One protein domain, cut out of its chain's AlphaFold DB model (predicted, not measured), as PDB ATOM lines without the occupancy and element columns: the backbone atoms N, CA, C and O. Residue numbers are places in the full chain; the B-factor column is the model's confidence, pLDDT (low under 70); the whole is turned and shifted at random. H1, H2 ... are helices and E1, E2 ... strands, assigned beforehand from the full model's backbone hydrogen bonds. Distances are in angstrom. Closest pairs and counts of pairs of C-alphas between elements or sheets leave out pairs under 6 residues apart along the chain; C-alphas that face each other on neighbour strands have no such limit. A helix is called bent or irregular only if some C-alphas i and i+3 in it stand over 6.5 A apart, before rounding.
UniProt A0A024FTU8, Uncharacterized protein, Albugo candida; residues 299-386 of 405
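Overview. This is residues 299 to 386 of the 405 residues of an uncharacterized protein of Albugo candida (UniProt A0A024FTU8). A strongly twisted, curled sheet of four strands has H1, its longest helix, packed over E3 and the short H2 packed on the sheet near E1, while H3 and H4 pack on H1 and only graze the sheet, H4 at the edge strand E2. After H4 the printed part runs out to the short helix H5, at the opposite end of the long axis from Ala 299. The 88 printed residues include five named helices and four named strands, in the order E1 H1 E2 E3 H2 H3 E4 H4 H5; the sheet runs E2 E3 E1 E4, antiparallel throughout, and the class is mixed, helices and strands. The whole is compact, with a radius of gyration of the C-alphas of 12.7 A, yet elongated, spanning 40 by 25 by 23 A.

Along the chain. E1, residues 300 to 308, begins at C-alpha 300 (41.726, 4.429, 19.011) and is 24.3 A long. H1, residues 311 to 320, measures 14.8 A. E2, residues 323 to 327, measures 10.8 A, and E3, residues 332 to 336, 13.3 A. H2 holds residues 337 to 340, and H3 residues 345 to 349; H3 is irregular, but only just, with C-alphas 345 and 348 6.7 A apart. E4, residues 350 to 360, measures 23.1 A and bends by 89 degrees at residue 354. H4, residues 369 to 376, measures 11.0 A. H5, residues 383 to 386, ends at C-alpha 386 (15.048, 7.783, 44.271).

Arrangement. E1 and E4 are antiparallel at 154 degrees, with N 303 and O 357 at 2.8 A. E3 and E1 are antiparallel at 149 degrees, with N 333 and O 306 at 2.8 A. E2 and E3 form a hairpin at 166 degrees, with N 327 and O 332 at 2.8 A. These N and O pairs are within hydrogen-bond range. E1, H1, E2 and E3, H2 H3, E4 are split strand-helix-strand units, each with another strand between its two strands in the sheet, and both crossovers are right-handed. H1 is on the sheet at a height of 8.9 A, over E3 and along it at 8 degrees on the local plane. H2 is on the sheet at a height of 6.6 A, only just over E1, on which 3 of its 4 C-alphas fall. H3 and H4 only graze the sheet. H1 touches H3, the closest C-alphas, Cys 313 and Cys 349, being 5.1 A apart. H1 touches H4 at a shallow tilt of 19 degrees, opposite ways; the closest C-alphas, Ser 318 and His 369, are 6.0 A apart. H5 is not on the sheet and touches no helix. O i to N i+4 pairs are within hydrogen-bond range in 5 of 6 cases in H1, 3 of 4 in H4 and 0 of 1 in H3, where 1 of 2 O i to N i+3 pairs is; H2 and H5 are too short for an i+4 pair.

Size, cuts and confidence. The two C-alphas farthest apart, Ala 299 and Pro 383, are 40.7 A apart. The printed part has no cut and no long link. Mean pLDDT of the printed part is 79.0; residues 299 to 300, 359 to 365 and 379 to 386 are under 70.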
ATOM      1  N   ALA A 299      44.554   2.252  22.111       52.28
ATOM      2  CA  ALA A 299      43.440   1.902  21.251       52.28
ATOM      3  C   ALA A 299      42.673   3.179  20.879       52.28
ATOM      4  O   ALA A 299      42.011   3.788  21.718       52.28
ATOM      5  N   MET A 300      42.745   3.565  19.603       65.88
ATOM      6  CA  MET A 300      41.726   4.429  19.011       65.88
ATOM      7  C   MET A 300      40.390   3.726  19.216       65.88
ATOM      8  O   MET A 300      40.191   2.618  18.714       65.88
ATOM      9  N   VAL A 301      39.508   4.347  19.987       73.31
ATOM     10  CA  VAL A 301      38.170   3.817  20.209       73.31
ATOM     11  C   VAL A 301      37.208   4.527  19.276       73.31
ATOM     12  O   VAL A 301      37.312   5.737  19.038       73.31
ATOM     13  N   THR A 302      36.278   3.760  18.726       81.06
ATOM     14  CA  THR A 302      35.166   4.318  17.973       81.06
ATOM     15  C   THR A 302      34.153   4.856  18.972       81.06
ATOM     16  O   THR A 302      33.612   4.116  19.796       81.06
ATOM     17  N   PHE A 303      33.878   6.149  18.894       83.94
ATOM     18  CA  PHE A 303      32.727   6.745  19.547       83.94
ATOM     19  C   PHE A 303      31.546   6.689  18.595       83.94
ATOM     20  O   PHE A 303      31.668   7.035  17.420       83.94
ATOM     21  N   VAL A 304      30.394   6.290  19.115       88.69
ATOM     22  CA  VAL A 304      29.120   6.313  18.402       88.69
ATOM     23  C   VAL A 304      28.236   7.401  18.990       88.69
ATOM     24  O   VAL A 304      28.226   7.640  20.202       88.69
ATOM     25  N   LEU A 305      27.470   8.055  18.127       88.50
ATOM     26  CA  LEU A 305      26.396   8.938  18.551       88.50
ATOM     27  C   LEU A 305      25.121   8.115  18.729       88.50
ATOM     28  O   LEU A 305      24.687   7.454  17.787       88.50
ATOM     29  N   ALA A 306      24.479   8.196  19.889       91.06
ATOM     30  CA  ALA A 306      23.213   7.524  20.156       91.06
ATOM     31  C   ALA A 306      22.149   8.503  20.666       91.06
ATOM     32  O   ALA A 306      22.447   9.436  21.406       91.06
ATOM     33  N   GLU A 307      20.902   8.290  20.258       93.25
ATOM     34  CA  GLU A 307      19.711   8.977  20.761       93.25
ATOM     35  C   GLU A 307      19.198   8.252  21.992       93.25
ATOM     36  O   GLU A 307      19.020   7.038  21.939       93.25
ATOM     37  N   TYR A 308      18.959   8.955  23.092       93.31
ATOM     38  CA  TYR A 308      18.340   8.345  24.265       93.31
ATOM     39  C   TYR A 308      16.855   8.705  24.323       93.31
ATOM     40  O   TYR A 308      16.457   9.804  23.957       93.31
ATOM     41  N   LYS A 309      16.025   7.771  24.796       92.06
ATOM     42  CA  LYS A 309      14.561   7.909  24.754       92.06
ATOM     43  C   LYS A 309      14.012   9.021  25.656       92.06
ATOM     44  O   LYS A 309      13.075   9.717  25.282       92.06
ATOM     45  N   ASP A 310      14.542   9.122  26.872       91.19
ATOM     46  CA  ASP A 310      14.084  10.061  27.898       91.19
ATOM     47  C   ASP A 310      15.172  10.294  28.979       91.19
ATOM     48  O   ASP A 310      16.151   9.542  29.054       91.19
ATOM     49  N   PRO A 311      15.047  11.334  29.831       89.56
ATOM     50  CA  PRO A 311      16.023  11.625  30.886       89.56
ATOM     51  C   PRO A 311      16.297  10.468  31.860       89.56
ATOM     52  O   PRO A 311      17.422  10.318  32.334       89.56
ATOM     53  N   LYS A 312      15.290   9.636  32.151       88.25
ATOM     54  CA  LYS A 312      15.419   8.490  33.063       88.25
ATOM     55  C   LYS A 312      16.256   7.387  32.416       88.25
ATOM     56  O   LYS A 312      17.174   6.862  33.044       88.25
ATOM     57  N   CYS A 313      16.006   7.106  31.139       91.19
ATOM     58  CA  CYS A 313      16.805   6.229  30.291       91.19
ATOM     59  C   CYS A 313      18.280   6.650  30.272       91.19
ATOM     60  O   CYS A 313      19.150   5.813  30.494       91.19
ATOM     61  N   LEU A 314      18.567   7.942  30.086       90.06
ATOM     62  CA  LEU A 314      19.932   8.476  30.114       90.06
ATOM     63  C   LEU A 314      20.627   8.247  31.466       90.06
ATOM     64  O   LEU A 314      21.781   7.819  31.508       90.06
ATOM     65  N   LEU A 315      19.932   8.502  32.575       88.31
ATOM     66  CA  LEU A 315      20.486   8.315  33.917       88.31
ATOM     67  C   LEU A 315      20.816   6.852  34.203       88.31
ATOM     68  O   LEU A 315      21.929   6.559  34.642       88.31
ATOM     69  N   LEU A 316      19.886   5.941  33.910       86.81
ATOM     70  CA  LEU A 316      20.096   4.500  34.051       86.81
ATOM     71  C   LEU A 316      21.250   4.019  33.165       86.81
ATOM     72  O   LEU A 316      22.122   3.284  33.626       86.81
ATOM     73  N   PHE A 317      21.298   4.496  31.920       88.12
ATOM     74  CA  PHE A 317      22.366   4.173  30.983       88.12
ATOM     75  C   PHE A 317      23.741   4.632  31.496       88.12
ATOM     76  O   PHE A 317      24.673   3.832  31.546       88.12
ATOM     77  N   SER A 318      23.850   5.880  31.970       87.31
ATOM     78  CA  SER A 318      25.099   6.469  32.491       87.31
ATOM     79  C   SER A 318      25.662   5.784  33.742       87.31
ATOM     80  O   SER A 318      26.819   5.993  34.096       87.31
ATOM     81  N   ARG A 319      24.856   4.969  34.437       83.69
ATOM     82  CA  ARG A 319      25.325   4.152  35.569       83.69
ATOM     83  C   ARG A 319      26.019   2.873  35.129       83.69
ATOM     84  O   ARG A 319      26.866   2.365  35.860       83.69
ATOM     85  N   ALA A 320      25.611   2.331  33.988       82.00
ATOM     86  CA  ALA A 320      26.123   1.070  33.469       82.00
ATOM     87  C   ALA A 320      27.240   1.265  32.436       82.00
ATOM     88  O   ALA A 320      28.064   0.368  32.283       82.00
ATOM     89  N   HIS A 321      27.263   2.413  31.751       86.00
ATOM     90  CA  HIS A 321      28.108   2.672  30.582       86.00
ATOM     91  C   HIS A 321      28.790   4.030  30.638       86.00
ATOM     92  O   HIS A 321      28.337   4.944  31.331       86.00
ATOM     93  N   SER A 322      29.859   4.178  29.857       84.81
ATOM     94  CA  SER A 322      30.612   5.429  29.796       84.81
ATOM     95  C   SER A 322      29.975   6.388  28.787       84.81
ATOM     96  O   SER A 322      29.970   6.139  27.582       84.81
ATOM     97  N   VAL A 323      29.451   7.513  29.277       85.25
ATOM     98  CA  VAL A 323      28.905   8.601  28.448       85.25
ATOM     99  C   VAL A 323      29.888   9.762  28.462       85.25
ATOM    100  O   VAL A 323      30.176  10.276  29.531       85.25
ATOM    101  N   PHE A 324      30.383  10.204  27.309       84.81
ATOM    102  CA  PHE A 324      31.449  11.219  27.226       84.81
ATOM    103  C   PHE A 324      30.911  12.612  26.942       84.81
ATOM    104  O   PHE A 324      31.386  13.603  27.482       84.81
ATOM    105  N   PHE A 325      29.859  12.686  26.137       82.69
ATOM    106  CA  PHE A 325      29.184  13.935  25.837       82.69
ATOM    107  C   PHE A 325      27.688  13.712  25.892       82.69
ATOM    108  O   PHE A 325      27.192  12.700  25.398       82.69
ATOM    109  N   VAL A 326      26.973  14.676  26.459       84.81
ATOM    110  CA  VAL A 326      25.517  14.663  26.526       84.81
ATOM    111  C   VAL A 326      24.959  15.947  25.946       84.81
ATOM    112  O   VAL A 326      25.476  17.047  26.138       84.81
ATOM    113  N   SER A 327      23.883  15.775  25.208       83.56
ATOM    114  CA  SER A 327      23.168  16.808  24.499       83.56
ATOM    115  C   SER A 327      21.699  16.656  24.867       83.56
ATOM    116  O   SER A 327      21.034  15.806  24.284       83.56
ATOM    117  N   THR A 328      21.181  17.455  25.804       81.62
ATOM    118  CA  THR A 328      19.790  17.283  26.268       81.62
ATOM    119  C   THR A 328      18.756  17.680  25.230       81.62
ATOM    120  O   THR A 328      17.664  17.131  25.189       81.62
ATOM    121  N   GLU A 329      19.145  18.563  24.321       79.12
ATOM    122  CA  GLU A 329      18.369  18.969  23.159       79.12
ATOM    123  C   GLU A 329      19.343  18.965  21.979       79.12
ATOM    124  O   GLU A 329      20.215  19.839  21.925       79.12
ATOM    125  N   PRO A 330      19.324  17.954  21.086       76.69
ATOM    126  CA  PRO A 330      18.222  17.014  20.775       76.69
ATOM    127  C   PRO A 330      18.332  15.577  21.365       76.69
ATOM    128  O   PRO A 330      18.183  14.611  20.630       76.69
ATOM    129  N   GLN A 331      18.592  15.406  22.665       87.94
ATOM    130  CA  GLN A 331      18.620  14.091  23.350       87.94
ATOM    131  C   GLN A 331      19.617  13.053  22.788       87.94
ATOM    132  O   GLN A 331      19.304  11.877  22.605       87.94
ATOM    133  N   TYR A 332      20.861  13.477  22.565       90.12
ATOM    134  CA  TYR A 332      21.943  12.587  22.137       90.12
ATOM    135  C   TYR A 332      23.012  12.394  23.211       90.12
ATOM    136  O   TYR A 332      23.257  13.273  24.043       90.12
ATOM    137  N   ILE A 333      23.710  11.270  23.111       90.25
ATOM    138  CA  ILE A 333      24.958  10.990  23.805       90.25
ATOM    139  C   ILE A 333      26.033  10.514  22.836       90.25
ATOM    140  O   ILE A 333      25.740   9.858  21.838       90.25
ATOM    141  N   TRP A 334      27.283  10.805  23.169       87.62
ATOM    142  CA  TRP A 334      28.436  10.128  22.588       87.62
ATOM    143  C   TRP A 334      28.985   9.122  23.598       87.62
ATOM    144  O   TRP A 334      29.230   9.466  24.759       87.62
ATOM    145  N   MET A 335      29.156   7.884  23.151       88.94
ATOM    146  CA  MET A 335      29.557   6.732  23.965       88.94
ATOM    147  C   MET A 335      30.498   5.821  23.169       88.94
ATOM    148  O   MET A 335      30.637   5.992  21.957       88.94
ATOM    149  N   LEU A 336      31.136   4.855  23.829       86.81
ATOM    150  CA  LEU A 336      31.986   3.874  23.148       86.81
ATOM    151  C   LEU A 336      31.139   2.913  22.310       86.81
ATOM    152  O   LEU A 336      30.095   2.444  22.763       86.81
ATOM    153  N   GLU A 337      31.606   2.572  21.111       85.88
ATOM    154  CA  GLU A 337      30.968   1.560  20.260       85.88
ATOM    155  C   GLU A 337      30.840   0.215  20.986       85.88
ATOM    156  O   GLU A 337      29.790  -0.417  20.926       85.88
ATOM    157  N   ASP A 338      31.850  -0.188  21.759       83.00
ATOM    158  CA  ASP A 338      31.830  -1.426  22.550       83.00
ATOM    159  C   ASP A 338      30.643  -1.508  23.525       83.00
ATOM    160  O   ASP A 338      30.092  -2.591  23.750       83.00
ATOM    161  N   ASP A 339      30.215  -0.374  24.085       82.19
ATOM    162  CA  ASP A 339      29.108  -0.317  25.046       82.19
ATOM    163  C   ASP A 339      27.759  -0.597  24.355       82.19
ATOM    164  O   ASP A 339      26.805  -1.054  24.995       82.19
ATOM    165  N   THR A 340      27.683  -0.425  23.029       77.44
ATOM    166  CA  THR A 340      26.497  -0.781  22.233       77.44
ATOM    167  C   THR A 340      26.286  -2.283  22.108       77.44
ATOM    168  O   THR A 340      25.152  -2.746  22.009       77.44
ATOM    169  N   GLN A 341      27.374  -3.051  22.149       77.31
ATOM    170  CA  GLN A 341      27.347  -4.512  22.071       77.31
ATOM    171  C   GLN A 341      27.157  -5.149  23.453       77.31
ATOM    172  O   GLN A 341      27.129  -6.376  23.596       77.31
ATOM    173  N   SER A 342      27.043  -4.328  24.499       78.94
ATOM    174  CA  SER A 342      26.820  -4.811  25.849       78.94
ATOM    175  C   SER A 342      25.459  -5.506  25.964       78.94
ATOM    176  O   SER A 342      24.438  -5.046  25.459       78.94
ATOM    177  N   LYS A 343      25.408  -6.602  26.726       81.56
ATOM    178  CA  LYS A 343      24.144  -7.264  27.103       81.56
ATOM    179  C   LYS A 343      23.407  -6.518  28.222       81.56
ATOM    180  O   LYS A 343      22.671  -7.129  28.995       81.56
ATOM    181  N   SER A 344      23.671  -5.223  28.376       81.62
ATOM    182  CA  SER A 344      23.060  -4.421  29.424       81.62
ATOM    183  C   SER A 344      21.560  -4.292  29.162       81.62
ATOM    184  O   SER A 344      21.174  -3.993  28.029       81.62
ATOM    185  N   PRO A 345      20.697  -4.446  30.182       81.56
ATOM    186  CA  PRO A 345      19.260  -4.220  30.020       81.56
ATOM    187  C   PRO A 345      18.948  -2.777  29.595       81.56
ATOM    188  O   PRO A 345      17.878  -2.508  29.063       81.56
ATOM    189  N   TYR A 346      19.890  -1.849  29.786       84.94
ATOM    190  CA  TYR A 346      19.754  -0.451  29.394       84.94
ATOM    191  C   TYR A 346      20.146  -0.186  27.937       84.94
ATOM    192  O   TYR A 346      19.984   0.935  27.476       84.94
ATOM    193  N   ALA A 347      20.612  -1.177  27.169       83.06
ATOM    194  CA  ALA A 347      20.887  -0.977  25.742       83.06
ATOM    195  C   ALA A 347      19.632  -0.513  24.969       83.06
ATOM    196  O   ALA A 347      19.732   0.279  24.043       83.06
ATOM    197  N   GLN A 348      18.435  -0.915  25.415       87.00
ATOM    198  CA  GLN A 348      17.147  -0.466  24.864       87.00
ATOM    199  C   GLN A 348      16.814   1.014  25.138       87.00
ATOM    200  O   GLN A 348      15.868   1.551  24.564       87.00
ATOM    201  N   CYS A 349      17.554   1.668  26.040       90.50
ATOM    202  CA  CYS A 349      17.390   3.085  26.368       90.50
ATOM    203  C   CYS A 349      17.983   4.006  25.299       90.50
ATOM    204  O   CYS A 349      17.692   5.205  25.313       90.50
ATOM    205  N   VAL A 350      18.818   3.459  24.410       92.31
ATOM    206  CA  VAL A 350      19.568   4.207  23.407       92.31
ATOM    207  C   VAL A 350      19.357   3.619  22.012       92.31
ATOM    208  O   VAL A 350      19.226   2.412  21.830       92.31
ATOM    209  N   LYS A 351      19.337   4.483  21.003       92.81
ATOM    210  CA  LYS A 351      19.273   4.134  19.587       92.81
ATOM    211  C   LYS A 351      20.500   4.714  18.899       92.81
ATOM    212  O   LYS A 351      20.628   5.929  18.780       92.81
ATOM    213  N   ILE A 352      21.402   3.848  18.447       88.94
ATOM    214  CA  ILE A 352      22.618   4.262  17.742       88.94
ATOM    215  C   ILE A 352      22.222   4.979  16.449       88.94
ATOM    216  O   ILE A 352      21.377   4.510  15.686       88.94
ATOM    217  N   THR A 353      22.841   6.123  16.212       81.56
ATOM    218  CA  THR A 353      22.796   6.834  14.937       81.56
ATOM    219  C   THR A 353      24.048   6.457  14.141       81.56
ATOM    220  O   THR A 353      25.087   6.191  14.735       81.56
ATOM    221  N   GLU A 354      23.991   6.444  12.807       75.81
ATOM    222  CA  GLU A 354      25.084   5.960  11.929       75.81
ATOM    223  C   GLU A 354      26.404   6.759  12.012       75.81
ATOM    224  O   GLU A 354      27.329   6.536  11.234       75.81
ATOM    225  N   LYS A 355      26.516   7.726  12.925       75.38
ATOM    226  CA  LYS A 355      27.682   8.594  13.039       75.38
ATOM    227  C   LYS A 355      28.682   8.038  14.029       75.38
ATOM    228  O   LYS A 355      28.372   7.850  15.206       75.38
ATOM    229  N   THR A 356      29.904   7.893  13.542       80.75
ATOM    230  CA  THR A 356      31.050   7.471  14.330       80.75
ATOM    231  C   THR A 356      32.204   8.450  14.181       80.75
ATOM    232  O   THR A 356      32.334   9.141  13.166       80.75
ATOM    233  N   PHE A 357      33.048   8.531  15.202       75.94
ATOM    234  CA  PHE A 357      34.373   9.125  15.069       75.94
ATOM    235  C   PHE A 357      35.383   8.328  15.886       75.94
ATOM    236  O   PHE A 357      35.050   7.779  16.932       75.94
ATOM    237  N   ASN A 358      36.628   8.295  15.416       70.31
ATOM    238  CA  ASN A 358      37.718   7.628  16.118       70.31
ATOM    239  C   ASN A 358      38.532   8.664  16.878       70.31
ATOM    240  O   ASN A 358      38.957   9.666  16.293       70.31
ATOM    241  N   HIS A 359      38.763   8.424  18.162       63.72
ATOM    242  CA  HIS A 359      39.595   9.303  18.970       63.72
ATOM    243  C   HIS A 359      40.359   8.519  20.033       63.72
ATOM    244  O   HIS A 359      40.012   7.380  20.350       63.72
ATOM    245  N   ASP A 360      41.423   9.126  20.554       61.06
ATOM    246  CA  ASP A 360      42.138   8.569  21.695       61.06
ATOM    247  C   ASP A 360      41.211   8.661  22.912       61.06
ATOM    248  O   ASP A 360      40.721   9.737  23.245       61.06
ATOM    249  N   ILE A 361      40.932   7.537  23.569       56.16
ATOM    250  CA  ILE A 361      40.040   7.513  24.733       56.16
ATOM    251  C   ILE A 361      40.571   8.375  25.889       56.16
ATOM    252  O   ILE A 361      39.790   8.838  26.714       56.16
ATOM    253  N   ARG A 362      41.888   8.620  25.950       55.78
ATOM    254  CA  ARG A 362      42.541   9.379  27.026       55.78
ATOM    255  C   ARG A 362      42.310  10.884  26.939       55.78
ATOM    256  O   ARG A 362      42.508  11.572  27.935       55.78
ATOM    257  N   SER A 363      41.926  11.408  25.776       51.38
ATOM    258  CA  SER A 363      41.646  12.840  25.624       51.38
ATOM    259  C   SER A 363      40.245  13.225  26.099       51.38
ATOM    260  O   SER A 363      39.953  14.417  26.167       51.38
ATOM    261  N   LEU A 364      39.387  12.249  26.422       57.53
ATOM    262  CA  LEU A 364      37.988  12.466  26.775       57.53
ATOM    263  C   LEU A 364      37.644  11.851  28.132       57.53
ATOM    264  O   LEU A 364      38.011  10.716  28.430       57.53
ATOM    265  N   HIS A 365      36.851  12.568  28.927       65.44
ATOM    266  CA  HIS A 365      36.384  12.080  30.222       65.44
ATOM    267  C   HIS A 365      34.909  11.691  30.177       65.44
ATOM    268  O   HIS A 365      34.081  12.478  29.710       65.44
ATOM    269  N   PRO A 366      34.533  10.519  30.717       75.81
ATOM    270  CA  PRO A 366      33.131  10.209  30.895       75.81
ATOM    271  C   PRO A 366      32.496  11.157  31.923       75.81
ATOM    272  O   PRO A 366      33.045  11.460  32.986       75.81
ATOM    273  N   ILE A 367      31.292  11.611  31.603       74.81
ATOM    274  CA  ILE A 367      30.398  12.353  32.477       74.81
ATOM    275  C   ILE A 367      29.937  11.399  33.579       74.81
ATOM    276  O   ILE A 367      29.190  10.452  33.338       74.81
ATOM    277  N   SER A 368      30.375  11.661  34.808       74.25
ATOM    278  CA  SER A 368      29.917  10.924  35.989       74.25
ATOM    279  C   SER A 368      28.404  11.056  36.185       74.25
ATOM    280  O   SER A 368      27.827  12.095  35.855       74.25
ATOM    281  N   HIS A 369      27.785  10.067  36.832       75.12
ATOM    282  CA  HIS A 369      26.351  10.067  37.140       75.12
ATOM    283  C   HIS A 369      25.865  11.371  37.803       75.12
ATOM    284  O   HIS A 369      24.901  11.974  37.339       75.12
ATOM    285  N   ASP A 370      26.585  11.873  38.805       70.69
ATOM    286  CA  ASP A 370      26.196  13.085  39.540       70.69
ATOM    287  C   ASP A 370      26.239  14.336  38.633       70.69
ATOM    288  O   ASP A 370      25.376  15.213  38.685       70.69
ATOM    289  N   LYS A 371      27.199  14.385  37.695       74.38
ATOM    290  CA  LYS A 371      27.251  15.429  36.656       74.38
ATOM    291  C   LYS A 371      26.078  15.303  35.681       74.38
ATOM    292  O   LYS A 371      25.582  16.324  35.207       74.38
ATOM    293  N   MET A 372      25.610  14.086  35.394       81.19
ATOM    294  CA  MET A 372      24.461  13.842  34.515       81.19
ATOM    295  C   MET A 372      23.171  14.465  35.062       81.19
ATOM    296  O   MET A 372      22.403  15.057  34.305       81.19
ATOM    297  N   LEU A 373      22.956  14.411  36.380       78.69
ATOM    298  CA  LEU A 373      21.811  15.063  37.030       78.69
ATOM    299  C   LEU A 373      21.810  16.580  36.801       78.69
ATOM    300  O   LEU A 373      20.774  17.160  36.467       78.69
ATOM    301  N   LEU A 374      22.989  17.206  36.862       75.56
ATOM    302  CA  LEU A 374      23.155  18.631  36.568       75.56
ATOM    303  C   LEU A 374      22.840  18.965  35.105       75.56
ATOM    304  O   LEU A 374      22.209  19.987  34.836       75.56
ATOM    305  N   HIS A 375      23.206  18.098  34.154       74.69
ATOM    306  CA  HIS A 375      22.846  18.278  32.742       74.69
ATOM    307  C   HIS A 375      21.327  18.282  32.526       74.69
ATOM    308  O   HIS A 375      20.824  19.080  31.733       74.69
ATOM    309  N   LEU A 376      20.599  17.450  33.273       82.50
ATOM    310  CA  LEU A 376      19.134  17.401  33.270       82.50
ATOM    311  C   LEU A 376      18.493  18.537  34.090       82.50
ATOM    312  O   LEU A 376      17.292  18.794  33.985       82.50
ATOM    313  N   GLY A 377      19.291  19.245  34.895       79.25
ATOM    314  CA  GLY A 377      18.833  20.219  35.881       79.25
ATOM    315  C   GLY A 377      17.879  19.615  36.896       79.25
ATOM    316  O   GLY A 377      16.865  20.241  37.206       79.25
ATOM    317  N   ARG A 378      18.187  18.397  37.343       73.94
ATOM    318  CA  ARG A 378      17.513  17.717  38.446       73.94
ATOM    319  C   ARG A 378      18.428  17.702  39.667       73.94
ATOM    320  O   ARG A 378      19.650  17.703  39.529       73.94
ATOM    321  N   SER A 379      17.821  17.711  40.847       68.75
ATOM    322  CA  SER A 379      18.522  17.527  42.121       68.75
ATOM    323  C   SER A 379      18.577  16.038  42.467       68.75
ATOM    324  O   SER A 379      17.674  15.297  42.087       68.75
ATOM    325  N   GLU A 380      19.589  15.592  43.216       62.03
ATOM    326  CA  GLU A 380      19.609  14.230  43.785       62.03
ATOM    327  C   GLU A 380      18.418  13.968  44.716       62.03
ATOM    328  O   GLU A 380      18.001  12.826  44.870       62.03
ATOM    329  N   ASN A 381      17.839  15.029  45.284       64.12
ATOM    330  CA  ASN A 381      16.666  14.957  46.153       64.12
ATOM    331  C   ASN A 381      15.339  14.926  45.380       64.12
ATOM    332  O   ASN A 381      14.289  15.103  45.993       64.12
ATOM    333  N   ASP A 382      15.368  14.783  44.054       69.69
ATOM    334  CA  ASP A 382      14.156  14.619  43.251       69.69
ATOM    335  C   ASP A 382      13.516  13.257  43.607       69.69
ATOM    336  O   ASP A 382      14.101  12.211  43.304       69.69
ATOM    337  N   PRO A 383      12.360  13.229  44.299       62.03
ATOM    338  CA  PRO A 383      11.768  11.990  44.805       62.03
ATOM    339  C   PRO A 383      11.424  11.007  43.678       62.03
ATOM    340  O   PRO A 383      11.549   9.795  43.867       62.03
ATOM    341  N   ASP A 384      11.131  11.515  42.476       65.81
ATOM    342  CA  ASP A 384      10.856  10.713  41.277       65.81
ATOM    343  C   ASP A 384      12.083   9.909  40.795       65.81
ATOM    344  O   ASP A 384      11.977   9.006  39.960       65.81
ATOM    345  N   LEU A 385      13.271  10.250  41.298       62.22
ATOM    346  CA  LEU A 385      14.560   9.666  40.939       62.22
ATOM    347  C   LEU A 385      15.016   8.596  41.941       62.22
ATOM    348  O   LEU A 385      15.781   7.712  41.562       62.22
ATOM    349  N   CYS A 386      14.563   8.653  43.196       52.31
ATOM    350  CA  CYS A 386      15.048   7.783  44.271       52.31
ATOM    351  C   CYS A 386      14.335   6.424  44.343       52.31
ATOM    352  O   CYS A 386      14.985   5.430  44.670       52.31
TER     353      CYS A 386